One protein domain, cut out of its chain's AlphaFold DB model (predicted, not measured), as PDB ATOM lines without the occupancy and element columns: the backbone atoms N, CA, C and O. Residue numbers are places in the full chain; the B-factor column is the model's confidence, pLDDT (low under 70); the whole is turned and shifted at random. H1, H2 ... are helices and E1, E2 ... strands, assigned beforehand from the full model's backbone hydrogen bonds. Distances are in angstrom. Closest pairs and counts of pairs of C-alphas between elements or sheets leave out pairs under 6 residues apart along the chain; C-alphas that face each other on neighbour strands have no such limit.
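AT A GLANCE: This is residues 5 to 87 of the 98 residues of the protein "Histidine kinase-like protein" of Variovorax sp. GV014 (UniProt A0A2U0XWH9). What shape does the backbone make? A hairpin of two antiparallel strands, E1 and E2, forms a narrow sheet with one face covered by a helical hairpin, H1 and H2, and the other face bare; H1 has most of its contacts with E1, and H2 with E2. Beyond the sheet, residues 80 to 87, with the short helix H3 in them, stick out as a free tail. What is it made of, and how large is it? The printed part has 83 residues, with three named helices and two named strands in the order H1 H2 E1 E2 H3, in the class mixed, helices and strands. It is only just loose, close to compact, with a radius of gyration of the C-alphas of 14.4 A and spans of 41 by 30 by 20 A.

IN THESE COORDINATES: Where are the strands? E1 is residues 50 to 56, 18.8 A from first to last C-alpha, and E2 is residues 67 to 73, 19.3 A. C-alpha 50 is at (-140.532, -91.254, -92.797). Where are the helices? H2, the longest, is residues 25 to 45 and measures 30.2 A, while H1 is residues 5 to 18 and measures 20.8 A, beginning with C-alpha 5 at (-126.704, -88.694, -91.903). H3 is residues 82 to 85, ending with C-alpha 85 at (-143.493, -86.315, -112.028).

HOW THE PARTS SIT: How do the strands pair? E1 and E2 are antiparallel neighbours at 162 degrees between their directions, with C-alphas 53 and 70 facing each other at 4.9 A. N 52 and O 71, at 2.8 A, and N 69 and O 54, at 2.8 A, are within hydrogen-bond range. How near do the helices come to the strands? The closest C-alphas of H1 and E1 are those of Ala 14 and Val 53, 6.6 A apart. Those of H2 and E2 are Leu 38 and Ser 72, 6.4 A apart. How do the helices stand to each other? H1 and H2 form a hairpin and touch, closest at the C-alphas of Arg 11 and Ala 32, 5.4 A apart; they run opposite ways at a shallow tilt of 34.6 degrees, only just short of steep. H3 is apart from H1, H2 and E1. Are the helix backbones well formed? In H1 and H2 every O i to N i+4 pair is within hydrogen-bond range; H3 is too short for such a pair.

THE WHOLE: How far does it reach? The two C-alphas farthest apart are those of Asp 63 and Pro 77, at 41.7 A. Is the printed part whole, and how long are its links? It has no cut; the link H2 to E1 is tight, and the other three are short. Is confidence low anywhere? The mean pLDDT of the printed part is 88.6, and no printed residue is under 70.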
ATOM      1  N   SER A   5    -127.179 -87.477 -92.576       77.75
ATOM      2  CA  SER A   5    -126.704 -88.694 -91.903       77.75
ATOM      3  C   SER A   5    -127.727 -89.844 -91.950       77.75
ATOM      4  O   SER A   5    -127.340 -91.014 -92.056       77.75
ATOM      5  N   ARG A   6    -129.029 -89.518 -92.001       82.75
ATOM      6  CA  ARG A   6    -130.125 -90.495 -92.070       82.75
ATOM      7  C   ARG A   6    -130.216 -91.224 -93.406       82.75
ATOM      8  O   ARG A   6    -130.674 -92.360 -93.421       82.75
ATOM      9  N   VAL A   7    -129.738 -90.642 -94.513       88.69
ATOM     10  CA  VAL A   7    -129.692 -91.351 -95.811       88.69
ATOM     11  C   VAL A   7    -128.713 -92.516 -95.733       88.69
ATOM     12  O   VAL A   7    -129.028 -93.642 -96.116       88.69
ATOM     13  N   GLY A   8    -127.520 -92.261 -95.189       90.69
ATOM     14  CA  GLY A   8    -126.506 -93.293 -95.010       90.69
ATOM     15  C   GLY A   8    -126.966 -94.396 -94.057       90.69
ATOM     16  O   GLY A   8    -126.700 -95.571 -94.308       90.69
ATOM     17  N   GLU A   9    -127.673 -94.031 -92.985       91.12
ATOM     18  CA  GLU A   9    -128.284 -94.984 -92.057       91.12
ATOM     19  C   GLU A   9    -129.363 -95.838 -92.731       91.12
ATOM     20  O   GLU A   9    -129.294 -97.062 -92.646       91.12
ATOM     21  N   ALA A  10    -130.285 -95.224 -93.477       92.62
ATOM     22  CA  ALA A  10    -131.339 -95.930 -94.202       92.62
ATOM     23  C   ALA A  10    -130.776 -96.938 -95.213       92.62
ATOM     24  O   ALA A  10    -131.228 -98.080 -95.257       92.62
ATOM     25  N   ARG A  11    -129.738 -96.567 -95.979       93.81
ATOM     26  CA  ARG A  11    -129.071 -97.497 -96.907       93.81
ATOM     27  C   ARG A  11    -128.446 -98.686 -96.187       93.81
ATOM     28  O   ARG A  11    -128.581 -99.811 -96.649       93.81
ATOM     29  N   ARG A  12    -127.761 -98.448 -95.062       92.56
ATOM     30  CA  ARG A  12    -127.176 -99.538 -94.263       92.56
ATOM     31  C   ARG A  12    -128.260-100.452 -93.706       92.56
ATOM     32  O   ARG A  12    -128.088-101.662 -93.755       92.56
ATOM     33  N   HIS A  13    -129.366 -99.886 -93.231       92.31
ATOM     34  CA  HIS A  13    -130.497-100.657 -92.724       92.31
ATOM     35  C   HIS A  13    -131.138-101.517 -93.822       92.31
ATOM     36  O   HIS A  13    -131.368-102.704 -93.615       92.31
ATOM     37  N   ALA A  14    -131.349-100.957 -95.016       93.31
ATOM     38  CA  ALA A  14    -131.865-101.698 -96.165       93.31
ATOM     39  C   ALA A  14    -130.906-102.810 -96.623       93.31
ATOM     40  O   ALA A  14    -131.338-103.938 -96.837       93.31
ATOM     41  N   ALA A  15    -129.599-102.533 -96.690       91.62
ATOM     42  CA  ALA A  15    -128.588-103.540 -97.013       91.62
ATOM     43  C   ALA A  15    -128.552-104.677 -95.977       91.62
ATOM     44  O   ALA A  15    -128.457-105.848 -96.335       91.62
ATOM     45  N   GLN A  16    -128.672-104.348 -94.687       91.19
ATOM     46  CA  GLN A  16    -128.765-105.342 -93.615       91.19
ATOM     47  C   GLN A  16    -130.027-106.201 -93.732       91.19
ATOM     48  O   GLN A  16    -129.950-107.402 -93.493       91.19
ATOM     49  N   ALA A  17    -131.159-105.611 -94.127       89.00
ATOM     50  CA  ALA A  17    -132.418-106.331 -94.298       89.00
ATOM     51  C   ALA A  17    -132.346-107.404 -95.400       89.00
ATOM     52  O   ALA A  17    -133.003-108.434 -95.281       89.00
ATOM     53  N   VAL A  18    -131.522-107.198 -96.434       89.25
ATOM     54  CA  VAL A  18    -131.377-108.143 -97.559       89.25
ATOM     55  C   VAL A  18    -130.151-109.045 -97.494       89.25
ATOM     56  O   VAL A  18    -130.040-109.972 -98.295       89.25
ATOM     57  N   ALA A  19    -129.232-108.813 -96.555       88.88
ATOM     58  CA  ALA A  19    -127.940-109.499 -96.508       88.88
ATOM     59  C   ALA A  19    -128.055-111.035 -96.464       88.88
ATOM     60  O   ALA A  19    -127.186-111.734 -96.980       88.88
ATOM     61  N   SER A  20    -129.127-111.568 -95.867       85.12
ATOM     62  CA  SER A  20    -129.386-113.010 -95.773       85.12
ATOM     63  C   SER A  20    -130.361-113.553 -96.821       85.12
ATOM     64  O   SER A  20    -130.685-114.735 -96.772       85.12
ATOM     65  N   LEU A  21    -130.846-112.723 -97.750       87.06
ATOM     66  CA  LEU A  21    -131.903-113.088 -98.704       87.06
ATOM     67  C   LEU A  21    -131.366-113.581-100.056       87.06
ATOM     68  O   LEU A  21    -132.132-113.779-100.993       87.06
ATOM     69  N   GLY A  22    -130.046-113.754-100.187       86.38
ATOM     70  CA  GLY A  22    -129.423-114.232-101.428       86.38
ATOM     71  C   GLY A  22    -129.474-113.232-102.586       86.38
ATOM     72  O   GLY A  22    -129.320-113.630-103.739       86.38
ATOM     73  N   TRP A  23    -129.693-111.946-102.295       89.38
ATOM     74  CA  TRP A  23    -129.689-110.883-103.298       89.38
ATOM     75  C   TRP A  23    -128.317-110.756-103.967       89.38
ATOM     76  O   TRP A  23    -127.277-110.913-103.323       89.38
ATOM     77  N   SER A  24    -128.320-110.446-105.266       90.44
ATOM     78  CA  SER A  24    -127.088-110.139-105.987       90.44
ATOM     79  C   SER A  24    -126.530-108.779-105.553       90.44
ATOM     80  O   SER A  24    -127.273-107.907-105.101       90.44
ATOM     81  N   GLU A  25    -125.224-108.566-105.733       90.06
ATOM     82  CA  GLU A  25    -124.592-107.262-105.483       90.06
ATOM     83  C   GLU A  25    -125.251-106.149-106.316       90.06
ATOM     84  O   GLU A  25    -125.539-105.073-105.803       90.06
ATOM     85  N   ILE A  26    -125.611-106.457-107.567       92.94
ATOM     86  CA  ILE A  26    -126.307-105.529-108.469       92.94
ATOM     87  C   ILE A  26    -127.674-105.125-107.899       92.94
ATOM     88  O   ILE A  26    -128.055-103.957-107.975       92.94
ATOM     89  N   ASP A  27    -128.429-106.066-107.332       91.81
ATOM     90  CA  ASP A  27    -129.751-105.768-106.771       91.81
ATOM     91  C   ASP A  27    -129.650-105.037-105.426       91.81
ATOM     92  O   ASP A  27    -130.458-104.148-105.149       91.81
ATOM     93  N   ALA A  28    -128.623-105.328-104.623       91.56
ATOM     94  CA  ALA A  28    -128.315-104.566-103.415       91.56
ATOM     95  C   ALA A  28    -127.918-103.110-103.736       91.56
ATOM     96  O   ALA A  28    -128.374-102.181-103.061       91.56
ATOM     97  N   ASP A  29    -127.143-102.888-104.798       92.19
ATOM     98  CA  ASP A  29    -126.781-101.549-105.276       92.19
ATOM     99  C   ASP A  29    -127.999-100.784-105.804       92.19
ATOM    100  O   ASP A  29    -128.190 -99.605-105.484       92.19
ATOM    101  N   ARG A  30    -128.880-101.456-106.556       94.00
ATOM    102  CA  ARG A  30    -130.165-100.884-106.988       94.00
ATOM    103  C   ARG A  30    -131.029-100.489-105.798       94.00
ATOM    104  O   ARG A  30    -131.568 -99.383-105.786       94.00
ATOM    105  N   LEU A  31    -131.127-101.340-104.778       95.00
ATOM    106  CA  LEU A  31    -131.840-101.017-103.544       95.00
ATOM    107  C   LEU A  31    -131.249 -99.770-102.873       95.00
ATOM    108  O   LEU A  31    -131.991 -98.870-102.480       95.00
ATOM    109  N   ALA A  32    -129.921 -99.676-102.778       94.31
ATOM    110  CA  ALA A  32    -129.251 -98.518-102.197       94.31
ATOM    111  C   ALA A  32    -129.536 -97.220-102.974       94.31
ATOM    112  O   ALA A  32    -129.696 -96.163-102.351       94.31
ATOM    113  N   LEU A  33    -129.629 -97.290-104.306       94.44
ATOM    114  CA  LEU A  33    -130.012 -96.163-105.157       94.44
ATOM    115  C   LEU A  33    -131.457 -95.728-104.885       94.44
ATOM    116  O   LEU A  33    -131.682 -94.568-104.549       94.44
ATOM    117  N   VAL A  34    -132.417 -96.659-104.922       95.25
ATOM    118  CA  VAL A  34    -133.837 -96.366-104.650       95.25
ATOM    119  C   VAL A  34    -134.017 -95.754-103.260       95.25
ATOM    120  O   VAL A  34    -134.691 -94.736-103.107       95.25
ATOM    121  N   VAL A  35    -133.364 -96.320-102.240       95.88
ATOM    122  CA  VAL A  35    -133.378 -95.766-100.880       95.88
ATOM    123  C   VAL A  35    -132.822 -94.344-100.868       95.88
ATOM    124  O   VAL A  35    -133.404 -93.480-100.218       95.88
ATOM    125  N   THR A  36    -131.733 -94.073-101.591       94.12
ATOM    126  CA  THR A  36    -131.124 -92.736-101.660       94.12
ATOM    127  C   THR A  36    -132.074 -91.713-102.276       94.12
ATOM    128  O   THR A  36    -132.233 -90.628-101.714       94.12
ATOM    129  N   GLU A  37    -132.743 -92.058-103.373       92.38
ATOM    130  CA  GLU A  37    -133.691 -91.166-104.047       92.38
ATOM    131  C   GLU A  37    -134.919 -90.878-103.178       92.38
ATOM    132  O   GLU A  37    -135.249 -89.715-102.935       92.38
ATOM    133  N   LEU A  38    -135.545 -91.910-102.595       93.31
ATOM    134  CA  LEU A  38    -136.672 -91.732-101.669       93.31
ATOM    135  C   LEU A  38    -136.277 -90.863-100.473       93.31
ATOM    136  O   LEU A  38    -136.997 -89.942-100.088       93.31
ATOM    137  N   CYS A  39    -135.102 -91.121 -99.906       92.81
ATOM    138  CA  CYS A  39    -134.579 -90.352 -98.792       92.81
ATOM    139  C   CYS A  39    -134.335 -88.882 -99.149       92.81
ATOM    140  O   CYS A  39    -134.670 -87.989 -98.366       92.81
ATOM    141  N   THR A  40    -133.760 -88.633-100.323       89.06
ATOM    142  CA  THR A  40    -133.475 -87.288-100.832       89.06
ATOM    143  C   THR A  40    -134.769 -86.523-101.085       89.06
ATOM    144  O   THR A  40    -134.884 -85.362-100.690       89.06
ATOM    145  N   ASN A  41    -135.778 -87.183-101.654       88.19
ATOM    146  CA  ASN A  41    -137.100 -86.599-101.854       88.19
ATOM    147  C   ASN A  41    -137.756 -86.226-100.520       88.19
ATOM    148  O   ASN A  41    -138.237 -85.101-100.370       88.19
ATOM    149  N   LEU A  42    -137.700 -87.107 -99.516       90.06
ATOM    150  CA  LEU A  42    -138.197 -86.799 -98.173       90.06
ATOM    151  C   LEU A  42    -137.480 -85.597 -97.553       90.06
ATOM    152  O   LEU A  42    -138.137 -84.736 -96.982       90.06
ATOM    153  N   GLN A  43    -136.157 -85.496 -97.683       87.38
ATOM    154  CA  GLN A  43    -135.412 -84.350 -97.148       87.38
ATOM    155  C   GLN A  43    -135.764 -83.030 -97.833       87.38
ATOM    156  O   GLN A  43    -135.801 -81.989 -97.183       87.38
ATOM    157  N   ARG A  44    -135.996 -83.056 -99.149       84.38
ATOM    158  CA  ARG A  44    -136.292 -81.847 -99.928       84.38
ATOM    159  C   ARG A  44    -137.722 -81.359 -99.746       84.38
ATOM    160  O   ARG A  44    -137.957 -80.155 -99.805       84.38
ATOM    161  N   HIS A  45    -138.668 -82.280 -99.579       83.62
ATOM    162  CA  HIS A  45    -140.089 -81.972 -99.739       83.62
ATOM    163  C   HIS A  45    -140.934 -82.242 -98.489       83.62
ATOM    164  O   HIS A  45    -141.974 -81.600 -98.316       83.62
ATOM    165  N   ALA A  46    -140.510 -83.137 -97.593       84.62
ATOM    166  CA  ALA A  46    -141.306 -83.503 -96.428       84.62
ATOM    167  C   ALA A  46    -141.091 -82.535 -95.260       84.62
ATOM    168  O   ALA A  46    -139.964 -82.190 -94.917       84.62
ATOM    169  N   LYS A  47    -142.171 -82.188 -94.552       80.19
ATOM    170  CA  LYS A  47    -142.067 -81.519 -93.243       80.19
ATOM    171  C   LYS A  47    -141.735 -82.496 -92.109       80.19
ATOM    172  O   LYS A  47    -141.051 -82.114 -91.173       80.19
ATOM    173  N   ASN A  48    -142.195 -83.748 -92.214       82.75
ATOM    174  CA  ASN A  48    -141.984 -84.832 -91.242       82.75
ATOM    175  C   ASN A  48    -141.858 -86.200 -91.945       82.75
ATOM    176  O   ASN A  48    -142.633 -87.125 -91.700       82.75
ATOM    177  N   GLY A  49    -140.892 -86.322 -92.859       88.69
ATOM    178  CA  GLY A  49    -140.737 -87.509 -93.703       88.69
ATOM    179  C   GLY A  49    -140.285 -88.768 -92.955       88.69
ATOM    180  O   GLY A  49    -139.363 -88.711 -92.126       88.69
ATOM    181  N   ARG A  50    -140.883 -89.915 -93.300       92.00
ATOM    182  CA  ARG A  50    -140.532 -91.254 -92.797       92.00
ATOM    183  C   ARG A  50    -140.302 -92.222 -93.956       92.00
ATOM    184  O   ARG A  50    -141.029 -92.180 -94.940       92.00
ATOM    185  N   LEU A  51    -139.325 -93.109 -93.800       93.31
ATOM    186  CA  LEU A  51    -139.111 -94.254 -94.681       93.31
ATOM    187  C   LEU A  51    -139.279 -95.527 -93.851       93.31
ATOM    188  O   LEU A  51    -138.642 -95.664 -92.806       93.31
ATOM    189  N   LEU A  52    -140.140 -96.430 -94.304       93.62
ATOM    190  CA  LEU A  52    -140.296 -97.772 -93.756       93.62
ATOM    191  C   LEU A  52    -139.646 -98.762 -94.719       93.62
ATOM    192  O   LEU A  52    -139.799 -98.630 -95.933       93.62
ATOM    193  N   VAL A  53    -138.936 -99.737 -94.163       93.50
ATOM    194  CA  VAL A  53    -138.282-100.816 -94.905       93.50
ATOM    195  C   VAL A  53    -138.770-102.129 -94.317       93.50
ATOM    196  O   VAL A  53    -138.685-102.323 -93.103       93.50
ATOM    197  N   ALA A  54    -139.289-103.016 -95.155       92.12
ATOM    198  CA  ALA A  54    -139.737-104.335 -94.740       92.12
ATOM    199  C   ALA A  54    -139.288-105.394 -95.744       92.12
ATOM    200  O   ALA A  54    -139.256-105.152 -96.946       92.12
ATOM    201  N   VAL A  55    -138.983-106.584 -95.236       91.12
ATOM    202  CA  VAL A  55    -138.859-107.788 -96.056       91.12
ATOM    203  C   VAL A  55    -140.213-108.483 -96.043       91.12
ATOM    204  O   VAL A  55    -140.829-108.640 -94.982       91.12
ATOM    205  N   ARG A  56    -140.706-108.851 -97.218       89.75
ATOM    206  CA  ARG A  56    -142.024-109.451 -97.420       89.75
ATOM    207  C   ARG A  56    -141.864-110.754 -98.206       89.75
ATOM    208  O   ARG A  56    -141.036-110.789 -99.111       89.75
ATOM    209  N   PRO A  57    -142.662-111.795 -97.915       87.38
ATOM    210  CA  PRO A  57    -142.712-112.972 -98.774       87.38
ATOM    211  C   PRO A  57    -143.074-112.569-100.202       87.38
ATOM    212  O   PRO A  57    -143.978-111.749-100.389       87.38
ATOM    213  N   GLY A  58    -142.391-113.152-101.184       84.94
ATOM    214  CA  GLY A  58    -142.658-112.869-102.588       84.94
ATOM    215  C   GLY A  58    -144.069-113.259-103.023       84.94
ATOM    216  O   GLY A  58    -144.686-114.203-102.509       84.94
ATOM    217  N   HIS A  59    -144.589-112.541-104.014       78.62
ATOM    218  CA  HIS A  59    -145.921-112.776-104.560       78.62
ATOM    219  C   HIS A  59    -145.901-113.944-105.563       78.62
ATOM    220  O   HIS A  59    -145.900-113.749-106.775       78.62
ATOM    221  N   GLY A  60    -145.888-115.182-105.067       80.88
ATOM    222  CA  GLY A  60    -145.957-116.375-105.927       80.88
ATOM    223  C   GLY A  60    -146.031-117.727-105.215       80.88
ATOM    224  O   GLY A  60    -146.211-118.746-105.877       80.88
ATOM    225  N   GLY A  61    -145.959-117.745-103.882       76.38
ATOM    226  CA  GLY A  61    -146.028-118.958-103.072       76.38
ATOM    227  C   GLY A  61    -144.757-119.194-102.247       76.38
ATOM    228  O   GLY A  61    -143.928-118.299-102.114       76.38
ATOM    229  N   PRO A  62    -144.596-120.389-101.660       74.50
ATOM    230  CA  PRO A  62    -143.480-120.695-100.759       74.50
ATOM    231  C   PRO A  62    -142.089-120.632-101.408       74.50
ATOM    232  O   PRO A  62    -141.109-120.436-100.699       74.50
ATOM    233  N   ASP A  63    -142.011-120.794-102.733       81.38
ATOM    234  CA  ASP A  63    -140.749-120.866-103.484       81.38
ATOM    235  C   ASP A  63    -140.367-119.539-104.169       81.38
ATOM    236  O   ASP A  63    -139.353-119.465-104.865       81.38
ATOM    237  N   THR A  64    -141.174-118.484-104.010       83.38
ATOM    238  CA  THR A  64    -140.809-117.149-104.502       83.38
ATOM    239  C   THR A  64    -139.819-116.474-103.566       83.38
ATOM    240  O   THR A  64    -139.965-116.535-102.349       83.38
ATOM    241  N   ALA A  65    -138.829-115.799-104.152       83.44
ATOM    242  CA  ALA A  65    -137.858-115.018-103.401       83.44
ATOM    243  C   ALA A  65    -138.545-113.910-102.590       83.44
ATOM    244  O   ALA A  65    -139.521-113.316-103.048       83.44
ATOM    245  N   ASP A  66    -138.006-113.625-101.407       87.94
ATOM    246  CA  ASP A  66    -138.455-112.504-100.591       87.94
ATOM    247  C   ASP A  66    -138.221-111.166-101.310       87.94
ATOM    248  O   ASP A  66    -137.203-110.939-101.972       87.94
ATOM    249  N   GLU A  67    -139.170-110.256-101.132       89.94
ATOM    250  CA  GLU A  67    -139.186-108.915-101.698       89.94
ATOM    251  C   GLU A  67    -138.843-107.876-100.624       89.94
ATOM    252  O   GLU A  67    -139.123-108.055 -99.434       89.94
ATOM    253  N   VAL A  68    -138.273-106.746-101.048       91.44
ATOM    254  CA  VAL A  68    -138.102-105.575-100.181       91.44
ATOM    255  C   VAL A  68    -139.176-104.556-100.501       91.44
ATOM    256  O   VAL A  68    -139.247-104.034-101.612       91.44
ATOM    257  N   GLU A  69    -139.969-104.228 -99.494       93.31
ATOM    258  CA  GLU A  69    -140.958-103.167 -99.542       93.31
ATOM    259  C   GLU A  69    -140.374-101.888 -98.936       93.31
ATOM    260  O   GLU A  69    -139.875-101.871 -97.805       93.31
ATOM    261  N   LEU A  70    -140.455-100.801 -99.704       95.19
ATOM    262  CA  LEU A  70    -140.072 -99.461 -99.279       95.19
ATOM    263  C   LEU A  70    -141.303 -98.563 -99.293       95.19
ATOM    264  O   LEU A  70    -141.919 -98.367-100.339       95.19
ATOM    265  N   ILE A  71    -141.633 -97.970 -98.146       94.50
ATOM    266  CA  ILE A  71    -142.744 -97.020 -98.036       94.50
ATOM    267  C   ILE A  71    -142.195 -95.674 -97.582       94.50
ATOM    268  O   ILE A  71    -141.772 -95.508 -96.437       94.50
ATOM    269  N   SER A  72    -142.217 -94.706 -98.493       93.00
ATOM    270  CA  SER A  72    -141.885 -93.308 -98.224       93.00
ATOM    271  C   SER A  72    -143.160 -92.535 -97.891       93.00
ATOM    272  O   SER A  72    -144.118 -92.565 -98.661       93.00
ATOM    273  N   ILE A  73    -143.186 -91.868 -96.739       91.56
ATOM    274  CA  ILE A  73    -144.347 -91.128 -96.234       91.56
ATOM    275  C   ILE A  73    -143.920 -89.687 -95.976       91.56
ATOM    276  O   ILE A  73    -143.066 -89.438 -95.120       91.56
ATOM    277  N   ASP A  74    -144.539 -88.742 -96.679       88.50
ATOM    278  CA  ASP A  74    -144.371 -87.311 -96.458       88.50
ATOM    279  C   ASP A  74    -145.702 -86.603 -96.175       88.50
ATOM    280  O   ASP A  74    -146.765 -87.014 -96.628       88.50
ATOM    281  N   GLU A  75    -145.620 -85.524 -95.397       84.81
ATOM    282  CA  GLU A  75    -146.718 -84.582 -95.135       84.81
ATOM    283  C   GLU A  75    -146.365 -83.210 -95.747       84.81
ATOM    284  O   GLU A  75    -146.480 -82.155 -95.114       84.81
ATOM    285  N   GLY A  76    -145.784 -83.233 -96.949       81.88
ATOM    286  CA  GLY A  76    -145.388 -82.065 -97.725       81.88
ATOM    287  C   GLY A  76    -146.557 -81.434 -98.496       81.88
ATOM    288  O   GLY A  76    -147.715 -81.803 -98.313       81.88
ATOM    289  N   PRO A  77    -146.281 -80.456 -99.376       82.12
ATOM    290  CA  PRO A  77    -147.306 -79.781-100.182       82.12
ATOM    291  C   PRO A  77    -147.968 -80.681-101.246       82.12
ATOM    292  O   PRO A  77    -148.897 -80.232-101.917       82.12
ATOM    293  N   GLY A  78    -147.509 -81.928-101.398       83.00
ATOM    294  CA  GLY A  78    -147.955 -82.863-102.426       83.00
ATOM    295  C   GLY A  78    -147.277 -82.645-103.782       83.00
ATOM    296  O   GLY A  78    -146.446 -81.751-103.952       83.00
ATOM    297  N   ILE A  79    -147.636 -83.489-104.753       85.25
ATOM    298  CA  ILE A  79    -147.141 -83.442-106.136       85.25
ATOM    299  C   ILE A  79    -148.230 -82.797-107.012       85.25
ATOM    300  O   ILE A  79    -149.283 -83.411-107.189       85.25
ATOM    301  N   PRO A  80    -148.018 -81.583-107.562       86.50
ATOM    302  CA  PRO A  80    -149.052 -80.870-108.321       86.50
ATOM    303  C   PRO A  80    -149.477 -81.565-109.621       86.50
ATOM    304  O   PRO A  80    -150.648 -81.515-109.987       86.50
ATOM    305  N   ASP A  81    -148.530 -82.206-110.314       89.00
ATOM    306  CA  ASP A  81    -148.762 -82.958-111.549       89.00
ATOM    307  C   ASP A  81    -148.041 -84.309-111.468       89.00
ATOM    308  O   ASP A  81    -146.833 -84.414-111.693       89.00
ATOM    309  N   ILE A  82    -148.796 -85.350-111.107       88.19
ATOM    310  CA  ILE A  82    -148.279 -86.715-110.953       88.19
ATOM    311  C   ILE A  82    -147.797 -87.266-112.298       88.19
ATOM    312  O   ILE A  82    -146.761 -87.922-112.360       88.19
ATOM    313  N   ALA A  83    -148.516 -86.983-113.388       88.50
ATOM    314  CA  ALA A  83    -148.168 -87.508-114.703       88.50
ATOM    315  C   ALA A  83    -146.840 -86.934-115.202       88.50
ATOM    316  O   ALA A  83    -146.061 -87.651-115.823       88.50
ATOM    317  N   LEU A  84    -146.568 -85.657-114.923       85.62
ATOM    318  CA  LEU A  84    -145.274 -85.043-115.201       85.62
ATOM    319  C   LEU A  84    -144.173 -85.603-114.291       85.62
ATOM    320  O   LEU A  84    -143.093 -85.907-114.787       85.62
ATOM    321  N   ALA A  85    -144.454 -85.785-112.998       81.94
ATOM    322  CA  ALA A  85    -143.493 -86.315-112.028       81.94
ATOM    323  C   ALA A  85    -143.071 -87.770-112.292       81.94
ATOM    324  O   ALA A  85    -141.979 -88.161-111.899       81.94
ATOM    325  N   MET A  86    -143.915 -88.563-112.959       84.31
ATOM    326  CA  MET A  86    -143.613 -89.952-113.333       84.31
ATOM    327  C   MET A  86    -142.896 -90.094-114.682       84.31
ATOM    328  O   MET A  86    -142.605 -91.215-115.088       84.31
ATOM    329  N   ARG A  87    -142.644 -89.001-115.414       86.00
ATOM    330  CA  ARG A  87    -141.852 -89.074-116.649       86.00
ATOM    331  C   ARG A  87    -140.374 -89.179-116.306       86.00
ATOM    332  O   ARG A  87    -139.847 -88.306-115.615       86.00
TER     333      ARG A  87